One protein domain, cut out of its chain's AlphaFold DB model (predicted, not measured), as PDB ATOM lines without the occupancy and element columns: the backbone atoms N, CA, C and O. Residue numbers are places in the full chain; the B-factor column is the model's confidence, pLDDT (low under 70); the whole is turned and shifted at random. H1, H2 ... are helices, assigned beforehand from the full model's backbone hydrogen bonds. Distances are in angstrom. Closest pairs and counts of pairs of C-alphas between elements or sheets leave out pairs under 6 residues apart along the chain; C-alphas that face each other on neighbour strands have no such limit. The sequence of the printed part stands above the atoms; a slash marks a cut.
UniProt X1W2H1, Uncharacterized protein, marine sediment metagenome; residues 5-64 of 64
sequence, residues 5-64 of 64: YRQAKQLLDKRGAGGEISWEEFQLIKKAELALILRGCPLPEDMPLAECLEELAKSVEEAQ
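This is residues 5 to 64 of the 64 residues of an uncharacterized protein of marine sediment metagenome (UniProt X1W2H1). Three helices make a small two-layered body: H1 and H3, running opposite ways and shifted past each other, sit partly side by side in one layer, and the longest helix, H2, crosses over H1 on one side of them. The far ends of H1 and H3 point away from each other, and the loop of residues 39 to 48 leads from the end of H2 back to the beginning of H3. The 60 printed residues hold three named helices, in the order H1, H2, H3, and no named strand; the class is all helix. The whole is compact, with a radius of gyration of the C-alphas of 11.5 A and spans of 30 by 27 by 18 A along the three main axes.

H2, residues 23 to 38, touches H1, residues 5 to 16, with its residues 25 to 32 alone. Their closest C-alphas are those of Ile 29 and Ala 8, 4.6 A apart. H1 and H2 run opposite ways at a steep tilt of 57 degrees. H1 also touches H3, residues 49 to 62, and the closest C-alphas are those of Tyr 5 and Leu 53, 5.0 A apart. H1 and H3 run opposite ways at a shallow tilt of 28 degrees. H2 and H3 only just touch, with 3 pairs of C-alphas within 8 A, by residues 32 to 36 of H2 and residues 49 to 53 of H3. Their closest C-alphas, those of Ala 32 and Leu 53, are 7.6 A apart, and their lines are about perpendicular, at 77 degrees. The helix packing is mostly crossed, but only just: of the three pairs of helices that touch, 1 is at a shallow tilt. Each O i to N i+4 pair inside H1, H2 and H3 is within hydrogen-bond range.

H2, Trp 23 to Leu 38, is 22.2 A long from first to last C-alpha, and begins with C-alpha 23 at (231.028, 145.003, 201.735). H1, Tyr 5 to Gly 16, is 16.3 A long, and its C-alpha 5 is at (214.501, 143.792, 197.450). H3, Leu 49 to Glu 62, is 20.1 A long and ends with C-alpha 62 at (201.620, 146.584, 196.402).

The two C-alphas farthest apart are those of Gly 18 and Gln 64, at 33.0 A. The printed part runs from residue 5 to residue 64, the chain's last residue, and has no cut. The links H1 to H2, of 6 residues, and H2 to H3, of 10 residues, are short but not tight. The mean pLDDT of the printed part is 87.2, and residues 38 to 41 and residue 64 are under 70.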
ATOM      1  N   TYR A   5     214.431 144.535 198.710       92.31
ATOM      2  CA  TYR A   5     214.501 143.792 197.450       92.31
ATOM      3  C   TYR A   5     214.812 144.723 196.277       92.31
ATOM      4  O   TYR A   5     215.689 144.430 195.465       92.31
ATOM      5  N   ARG A   6     214.187 145.909 196.257       94.06
ATOM      6  CA  ARG A   6     214.487 146.959 195.274       94.06
ATOM      7  C   ARG A   6     215.942 147.414 195.369       94.06
ATOM      8  O   ARG A   6     216.622 147.516 194.352       94.06
ATOM      9  N   GLN A   7     216.428 147.639 196.590       93.75
ATOM     10  CA  GLN A   7     217.817 148.034 196.829       93.75
ATOM     11  C   GLN A   7     218.803 146.939 196.409       93.75
ATOM     12  O   GLN A   7     219.777 147.222 195.720       93.75
ATOM     13  N   ALA A   8     218.534 145.681 196.765       94.19
ATOM     14  CA  ALA A   8     219.371 144.553 196.369       94.19
ATOM     15  C   ALA A   8     219.448 144.403 194.842       94.19
ATOM     16  O   ALA A   8     220.537 144.197 194.307       94.19
ATOM     17  N   LYS A   9     218.325 144.578 194.132       94.50
ATOM     18  CA  LYS A   9     218.309 144.562 192.666       94.50
ATOM     19  C   LYS A   9     219.164 145.682 192.075       94.50
ATOM     20  O   LYS A   9     220.004 145.412 191.230       94.50
ATOM     21  N   GLN A  10     219.005 146.918 192.549       94.31
ATOM     22  CA  GLN A  10     219.802 148.054 192.069       94.31
ATOM     23  C   GLN A  10     221.311 147.832 192.261       94.31
ATOM     24  O   GLN A  10     222.105 148.193 191.394       94.31
ATOM     25  N   LEU A  11     221.714 147.206 193.370       95.56
ATOM     26  CA  LEU A  11     223.113 146.861 193.627       95.56
ATOM     27  C   LEU A  11     223.618 145.724 192.726       95.56
ATOM     28  O   LEU A  11     224.771 145.756 192.296       95.56
ATOM     29  N   LEU A  12     222.771 144.743 192.403       93.06
ATOM     30  CA  LEU A  12     223.099 143.711 191.417       93.06
ATOM     31  C   LEU A  12     223.231 144.289 190.008       93.06
ATOM     32  O   LEU A  12     224.194 143.956 189.323       93.06
ATOM     33  N   ASP A  13     222.329 145.184 189.607       93.56
ATOM     34  CA  ASP A  13     222.380 145.875 188.317       93.56
ATOM     35  C   ASP A  13     223.664 146.721 188.216       93.56
ATOM     36  O   ASP A  13     224.402 146.629 187.233       93.56
ATOM     37  N   LYS A  14     223.999 147.473 189.279       94.06
ATOM     38  CA  LYS A  14     225.260 148.228 189.410       94.06
ATOM     39  C   LYS A  14     226.472 147.314 189.226       94.06
ATOM     40  O   LYS A  14     227.362 147.637 188.442       94.06
ATOM     41  N   ARG A  15     226.495 146.164 189.908       92.75
ATOM     42  CA  ARG A  15     227.570 145.169 189.786       92.75
ATOM     43  C   ARG A  15     227.646 144.581 188.371       92.75
ATOM     44  O   ARG A  15     228.741 144.418 187.843       92.75
ATOM     45  N   GLY A  16     226.503 144.280 187.752       90.94
ATOM     46  CA  GLY A  16     226.411 143.748 186.388       90.94
ATOM     47  C   GLY A  16     226.911 144.726 185.322       90.94
ATOM     48  O   GLY A  16     227.504 144.305 184.333       90.94
ATOM     49  N   ALA A  17     226.759 146.029 185.562       94.62
ATOM     50  CA  ALA A  17     227.313 147.095 184.726       94.62
ATOM     51  C   ALA A  17     228.817 147.363 184.965       94.62
ATOM     52  O   ALA A  17     229.370 148.293 184.380       94.62
ATOM     53  N   GLY A  18     229.484 146.580 185.823       93.31
ATOM     54  CA  GLY A  18     230.899 146.754 186.167       93.31
ATOM     55  C   GLY A  18     231.163 147.773 187.280       93.31
ATOM     56  O   GLY A  18     232.310 148.147 187.501       93.31
ATOM     57  N   GLY A  19     230.125 148.232 187.983       94.00
ATOM     58  CA  GLY A  19     230.268 149.098 189.148       94.00
ATOM     59  C   GLY A  19     230.771 148.340 190.377       94.00
ATOM     60  O   GLY A  19     230.388 147.195 190.628       94.00
ATOM     61  N   GLU A  20     231.603 148.999 191.179       95.50
ATOM     62  CA  GLU A  20     232.070 148.450 192.452       95.50
ATOM     63  C   GLU A  20     230.951 148.456 193.499       95.50
ATOM     64  O   GLU A  20     230.147 149.393 193.570       95.50
ATOM     65  N   ILE A  21     230.917 147.413 194.328       96.00
ATOM     66  CA  ILE A  21     230.030 147.335 195.488       96.00
ATOM     67  C   ILE A  21     230.842 147.201 196.775       96.00
ATOM     68  O   ILE A  21     231.826 146.461 196.816       96.00
ATOM     69  N   SER A  22     230.432 147.913 197.823       96.38
ATOM     70  CA  SER A  22     231.044 147.804 199.147       96.38
ATOM     71  C   SER A  22     230.681 146.480 199.824       96.38
ATOM     72  O   SER A  22     229.786 145.744 199.391       96.38
ATOM     73  N   TRP A  23     231.362 146.172 200.928       95.25
ATOM     74  CA  TRP A  23     231.028 145.003 201.735       95.25
ATOM     75  C   TRP A  23     229.610 145.093 202.316       95.25
ATOM     76  O   TRP A  23     228.872 144.110 202.308       95.25
ATOM     77  N   GLU A  24     229.192 146.275 202.764       95.75
ATOM     78  CA  GLU A  24     227.848 146.534 203.285       95.75
ATOM     79  C   GLU A  24     226.778 146.365 202.197       95.75
ATOM     80  O   GLU A  24     225.741 145.745 202.441       95.75
ATOM     81  N   GLU A  25     227.044 146.859 200.984       95.56
ATOM     82  CA  GLU A  25     226.174 146.661 199.818       95.56
ATOM     83  C   GLU A  25     226.049 145.164 199.477       95.56
ATOM     84  O   GLU A  25     224.947 144.656 199.259       95.56
ATOM     85  N   PHE A  26     227.158 144.420 199.510       94.06
ATOM     86  CA  PHE A  26     227.147 142.972 199.304       94.06
ATOM     87  C   PHE A  26     226.348 142.227 200.386       94.06
ATOM     88  O   PHE A  26     225.555 141.336 200.072       94.06
ATOM     89  N   GLN A  27     226.504 142.607 201.657       95.00
ATOM     90  CA  GLN A  27     225.726 142.047 202.768       95.00
ATOM     91  C   GLN A  27     224.220 142.302 202.590       95.00
ATOM     92  O   GLN A  27     223.411 141.423 202.895       95.00
ATOM     93  N   LEU A  28     223.831 143.463 202.050       94.06
ATOM     94  CA  LEU A  28     222.433 143.777 201.744       94.06
ATOM     95  C   LEU A  28     221.869 142.840 200.671       94.06
ATOM     96  O   LEU A  28     220.785 142.283 200.869       94.06
ATOM     97  N   ILE A  29     222.617 142.605 199.586       93.50
ATOM     98  CA  ILE A  29     222.239 141.633 198.549       93.50
ATOM     99  C   ILE A  29     222.044 140.249 199.178       93.50
ATOM    100  O   ILE A  29     220.997 139.631 198.991       93.50
ATOM    101  N   LYS A  30     223.003 139.780 199.989       91.88
ATOM    102  CA  LYS A  30     222.913 138.464 200.641       91.88
ATOM    103  C   LYS A  30     221.744 138.341 201.604       91.88
ATOM    104  O   LYS A  30     221.121 137.286 201.672       91.88
ATOM    105  N   LYS A  31     221.396 139.413 202.312       91.44
ATOM    106  CA  LYS A  31     220.213 139.437 203.176       91.44
ATOM    107  C   LYS A  31     218.916 139.301 202.372       91.44
ATOM    108  O   LYS A  31     218.014 138.588 202.811       91.44
ATOM    109  N   ALA A  32     218.827 139.951 201.213       90.06
ATOM    110  CA  ALA A  32     217.678 139.822 200.319       90.06
ATOM    111  C   ALA A  32     217.607 138.426 199.668       90.06
ATOM    112  O   ALA A  32     216.529 137.839 199.613       90.06
ATOM    113  N   GLU A  33     218.749 137.854 199.271       87.81
ATOM    114  CA  GLU A  33     218.854 136.467 198.787       87.81
ATOM    115  C   GLU A  33     218.396 135.444 199.837       87.81
ATOM    116  O   GLU A  33     217.630 134.533 199.541       87.81
ATOM    117  N   LEU A  34     218.823 135.599 201.092       85.69
ATOM    118  CA  LEU A  34     218.429 134.705 202.185       85.69
ATOM    119  C   LEU A  34     216.914 134.672 202.392       85.69
ATOM    120  O   LEU A  34     216.360 133.620 202.707       85.69
ATOM    121  N   ALA A  35     216.235 135.803 202.193       79.19
ATOM    122  CA  ALA A  35     214.782 135.869 202.279       79.19
ATOM    123  C   ALA A  35     214.084 135.079 201.155       79.19
ATOM    124  O   ALA A  35     212.999 134.552 201.400       79.19
ATOM    125  N   LEU A  36     214.706 134.942 199.976       74.69
ATOM    126  CA  LEU A  36     214.213 134.079 198.894       74.69
ATOM    127  C   LEU A  36     214.300 132.598 199.287       74.69
ATOM    128  O   LEU A  36     213.340 131.853 199.107       74.69
ATOM    129  N   ILE A  37     215.417 132.190 199.894       74.44
ATOM    130  CA  ILE A  37     215.666 130.792 200.283       74.44
ATOM    131  C   ILE A  37     214.796 130.385 201.481       74.44
ATOM    132  O   ILE A  37     214.167 129.330 201.476       74.44
ATOM    133  N   LEU A  38     214.735 131.220 202.523       69.50
ATOM    134  CA  LEU A  38     214.081 130.871 203.789       69.50
ATOM    135  C   LEU A  38     212.549 130.869 203.723       69.50
ATOM    136  O   LEU A  38     211.916 130.258 204.581       69.50
ATOM    137  N   ARG A  39     211.936 131.562 202.755       62.44
ATOM    138  CA  ARG A  39     210.469 131.679 202.671       62.44
ATOM    139  C   ARG A  39     209.790 130.657 201.767       62.44
ATOM    140  O   ARG A  39     208.578 130.755 201.611       62.44
ATOM    141  N   GLY A  40     210.520 129.697 201.192       63.12
ATOM    142  CA  GLY A  40     209.940 128.810 200.178       63.12
ATOM    143  C   GLY A  40     209.322 129.644 199.057       63.12
ATOM    144  O   GLY A  40     208.134 129.516 198.767       63.12
ATOM    145  N   CYS A  41     210.102 130.606 198.546       69.06
ATOM    146  CA  CYS A  41     209.626 131.570 197.569       69.06
ATOM    147  C   CYS A  41     208.981 130.821 196.391       69.06
ATOM    148  O   CYS A  41     209.610 129.909 195.862       69.06
ATOM    149  N   PRO A  42     207.756 131.179 195.967       73.06
ATOM    150  CA  PRO A  42     207.053 130.475 194.890       73.06
ATOM    151  C   PRO A  42     207.669 130.729 193.502       73.06
ATOM    152  O   PRO A  42     207.060 130.394 192.488       73.06
ATOM    153  N   LEU A  43     208.837 131.371 193.450       77.88
ATOM    154  CA  LEU A  43     209.529 131.713 192.222       77.88
ATOM    155  C   LEU A  43     210.356 130.521 191.719       77.88
ATOM    156  O   LEU A  43     210.878 129.759 192.535       77.88
ATOM    157  N   PRO A  44     210.490 130.359 190.393       80.06
ATOM    158  CA  PRO A  44     211.287 129.285 189.809       80.06
ATOM    159  C   PRO A  44     212.754 129.328 190.264       80.06
ATOM    160  O   PRO A  44     213.341 130.404 190.377       80.06
ATOM    161  N   GLU A  45     213.366 128.162 190.491       78.44
ATOM    162  CA  GLU A  45     214.774 128.057 190.916       78.44
ATOM    163  C   GLU A  45     215.769 128.523 189.839       78.44
ATOM    164  O   GLU A  45     216.885 128.932 190.152       78.44
ATOM    165  N   ASP A  46     215.370 128.462 188.569       84.50
ATOM    166  CA  ASP A  46     216.138 128.881 187.397       84.50
ATOM    167  C   ASP A  46     215.976 130.371 187.064       84.50
ATOM    168  O   ASP A  46     216.702 130.899 186.216       84.50
ATOM    169  N   MET A  47     215.061 131.070 187.744       85.06
ATOM    170  CA  MET A  47     214.852 132.495 187.534       85.06
ATOM    171  C   MET A  47     216.086 133.296 187.989       85.06
ATOM    172  O   MET A  47     216.608 133.079 189.090       85.06
ATOM    173  N   PRO A  48     216.563 134.265 187.184       89.50
ATOM    174  CA  PRO A  48     217.666 135.126 187.581       89.50
ATOM    175  C   PRO A  48     217.364 135.862 188.887       89.50
ATOM    176  O   PRO A  48     216.304 136.461 189.054       89.50
ATOM    177  N   LEU A  49     218.344 135.914 189.792       87.25
ATOM    178  CA  LEU A  49     218.187 136.560 191.098       87.25
ATOM    179  C   LEU A  49     217.648 138.002 191.009       87.25
ATOM    180  O   LEU A  49     216.839 138.413 191.837       87.25
ATOM    181  N   ALA A  50     218.088 138.773 190.012       88.00
ATOM    182  CA  ALA A  50     217.621 140.143 189.806       88.00
ATOM    183  C   ALA A  50     216.115 140.213 189.489       88.00
ATOM    184  O   ALA A  50     215.443 141.133 189.953       88.00
ATOM    185  N   GLU A  51     215.583 139.234 188.751       88.81
ATOM    186  CA  GLU A  51     214.149 139.107 188.470       88.81
ATOM    187  C   GLU A  51     213.388 138.658 189.720       88.81
ATOM    188  O   GLU A  51     212.357 139.241 190.051       88.81
ATOM    189  N   CYS A  52     213.945 137.730 190.505       90.19
ATOM    190  CA  CYS A  52     213.332 137.334 191.773       90.19
ATOM    191  C   CYS A  52     213.177 138.511 192.747       90.19
ATOM    192  O   CYS A  52     212.152 138.669 193.413       90.19
ATOM    193  N   LEU A  53     214.203 139.359 192.830       90.56
ATOM    194  CA  LEU A  53     214.182 140.561 193.658       90.56
ATOM    195  C   LEU A  53     213.209 141.620 193.124       90.56
ATOM    196  O   LEU A  53     212.606 142.334 193.922       90.56
ATOM    197  N   GLU A  54     213.030 141.716 191.805       91.75
ATOM    198  CA  GLU A  54     212.044 142.599 191.171       91.75
ATOM    199  C   GLU A  54     210.610 142.209 191.561       91.75
ATOM    200  O   GLU A  54     209.840 143.064 192.000       91.75
ATOM    201  N   GLU A  55     210.261 140.924 191.467       90.00
ATOM    202  CA  GLU A  55     208.913 140.430 191.781       90.00
ATOM    203  C   GLU A  55     208.576 140.546 193.274       90.00
ATOM    204  O   GLU A  55     207.481 140.979 193.649       90.00
ATOM    205  N   LEU A  56     209.539 140.256 194.156       86.94
ATOM    206  CA  LEU A  56     209.361 140.495 195.590       86.94
ATOM    207  C   LEU A  56     209.247 141.981 195.919       86.94
ATOM    208  O   LEU A  56     208.474 142.356 196.802       86.94
ATOM    209  N   ALA A  57     210.015 142.829 195.234       90.19
ATOM    210  CA  ALA A  57     209.935 144.259 195.448       90.19
ATOM    211  C   ALA A  57     208.538 144.788 195.099       90.19
ATOM    212  O   ALA A  57     207.961 145.490 195.929       90.19
ATOM    213  N   LYS A  58     207.979 144.387 193.950       89.94
ATOM    214  CA  LYS A  58     206.595 144.706 193.560       89.94
ATOM    215  C   LYS A  58     205.587 144.191 194.587       89.94
ATOM    216  O   LYS A  58     204.782 144.967 195.081       89.94
ATOM    217  N   SER A  59     205.708 142.927 194.999       87.00
ATOM    218  CA  SER A  59     204.801 142.312 195.981       87.00
ATOM    219  C   SER A  59     204.765 143.067 197.316       87.00
ATOM    220  O   SER A  59     203.715 143.193 197.940       87.00
ATOM    221  N   VAL A  60     205.914 143.569 197.783       84.94
ATOM    222  CA  VAL A  60     205.993 144.372 199.014       84.94
ATOM    223  C   VAL A  60     205.454 145.785 198.815       84.94
ATOM    224  O   VAL A  60     204.852 146.321 199.737       84.94
ATOM    225  N   GLU A  61     205.682 146.389 197.650       86.75
ATOM    226  CA  GLU A  61     205.184 147.728 197.314       86.75
ATOM    227  C   GLU A  61     203.662 147.762 197.173       86.75
ATOM    228  O   GLU A  61     203.037 148.697 197.656       86.75
ATOM    229  N   GLU A  62     203.071 146.730 196.572       83.69
ATOM    230  CA  GLU A  62     201.620 146.584 196.402       83.69
ATOM    231  C   GLU A  62     200.889 146.242 197.709       83.69
ATOM    232  O   GLU A  62     199.696 146.498 197.842       83.69
ATOM    233  N   ALA A  63     201.597 145.666 198.684       76.06
ATOM    234  CA  ALA A  63     201.063 145.374 200.011       76.06
ATOM    235  C   ALA A  63     201.106 146.581 200.979       76.06
ATOM    236  O   ALA A  63     200.742 146.416 202.148       76.06
ATOM    237  N   GLN A  64     201.586 147.754 200.536       58.50
ATOM    238  CA  GLN A  64     201.634 149.004 201.320       58.50
ATOM    239  C   GLN A  64     200.429 149.899 201.035       58.50
ATOM    240  O   GLN A  64     199.987 150.561 202.002       58.50
TER     241      GLN A  64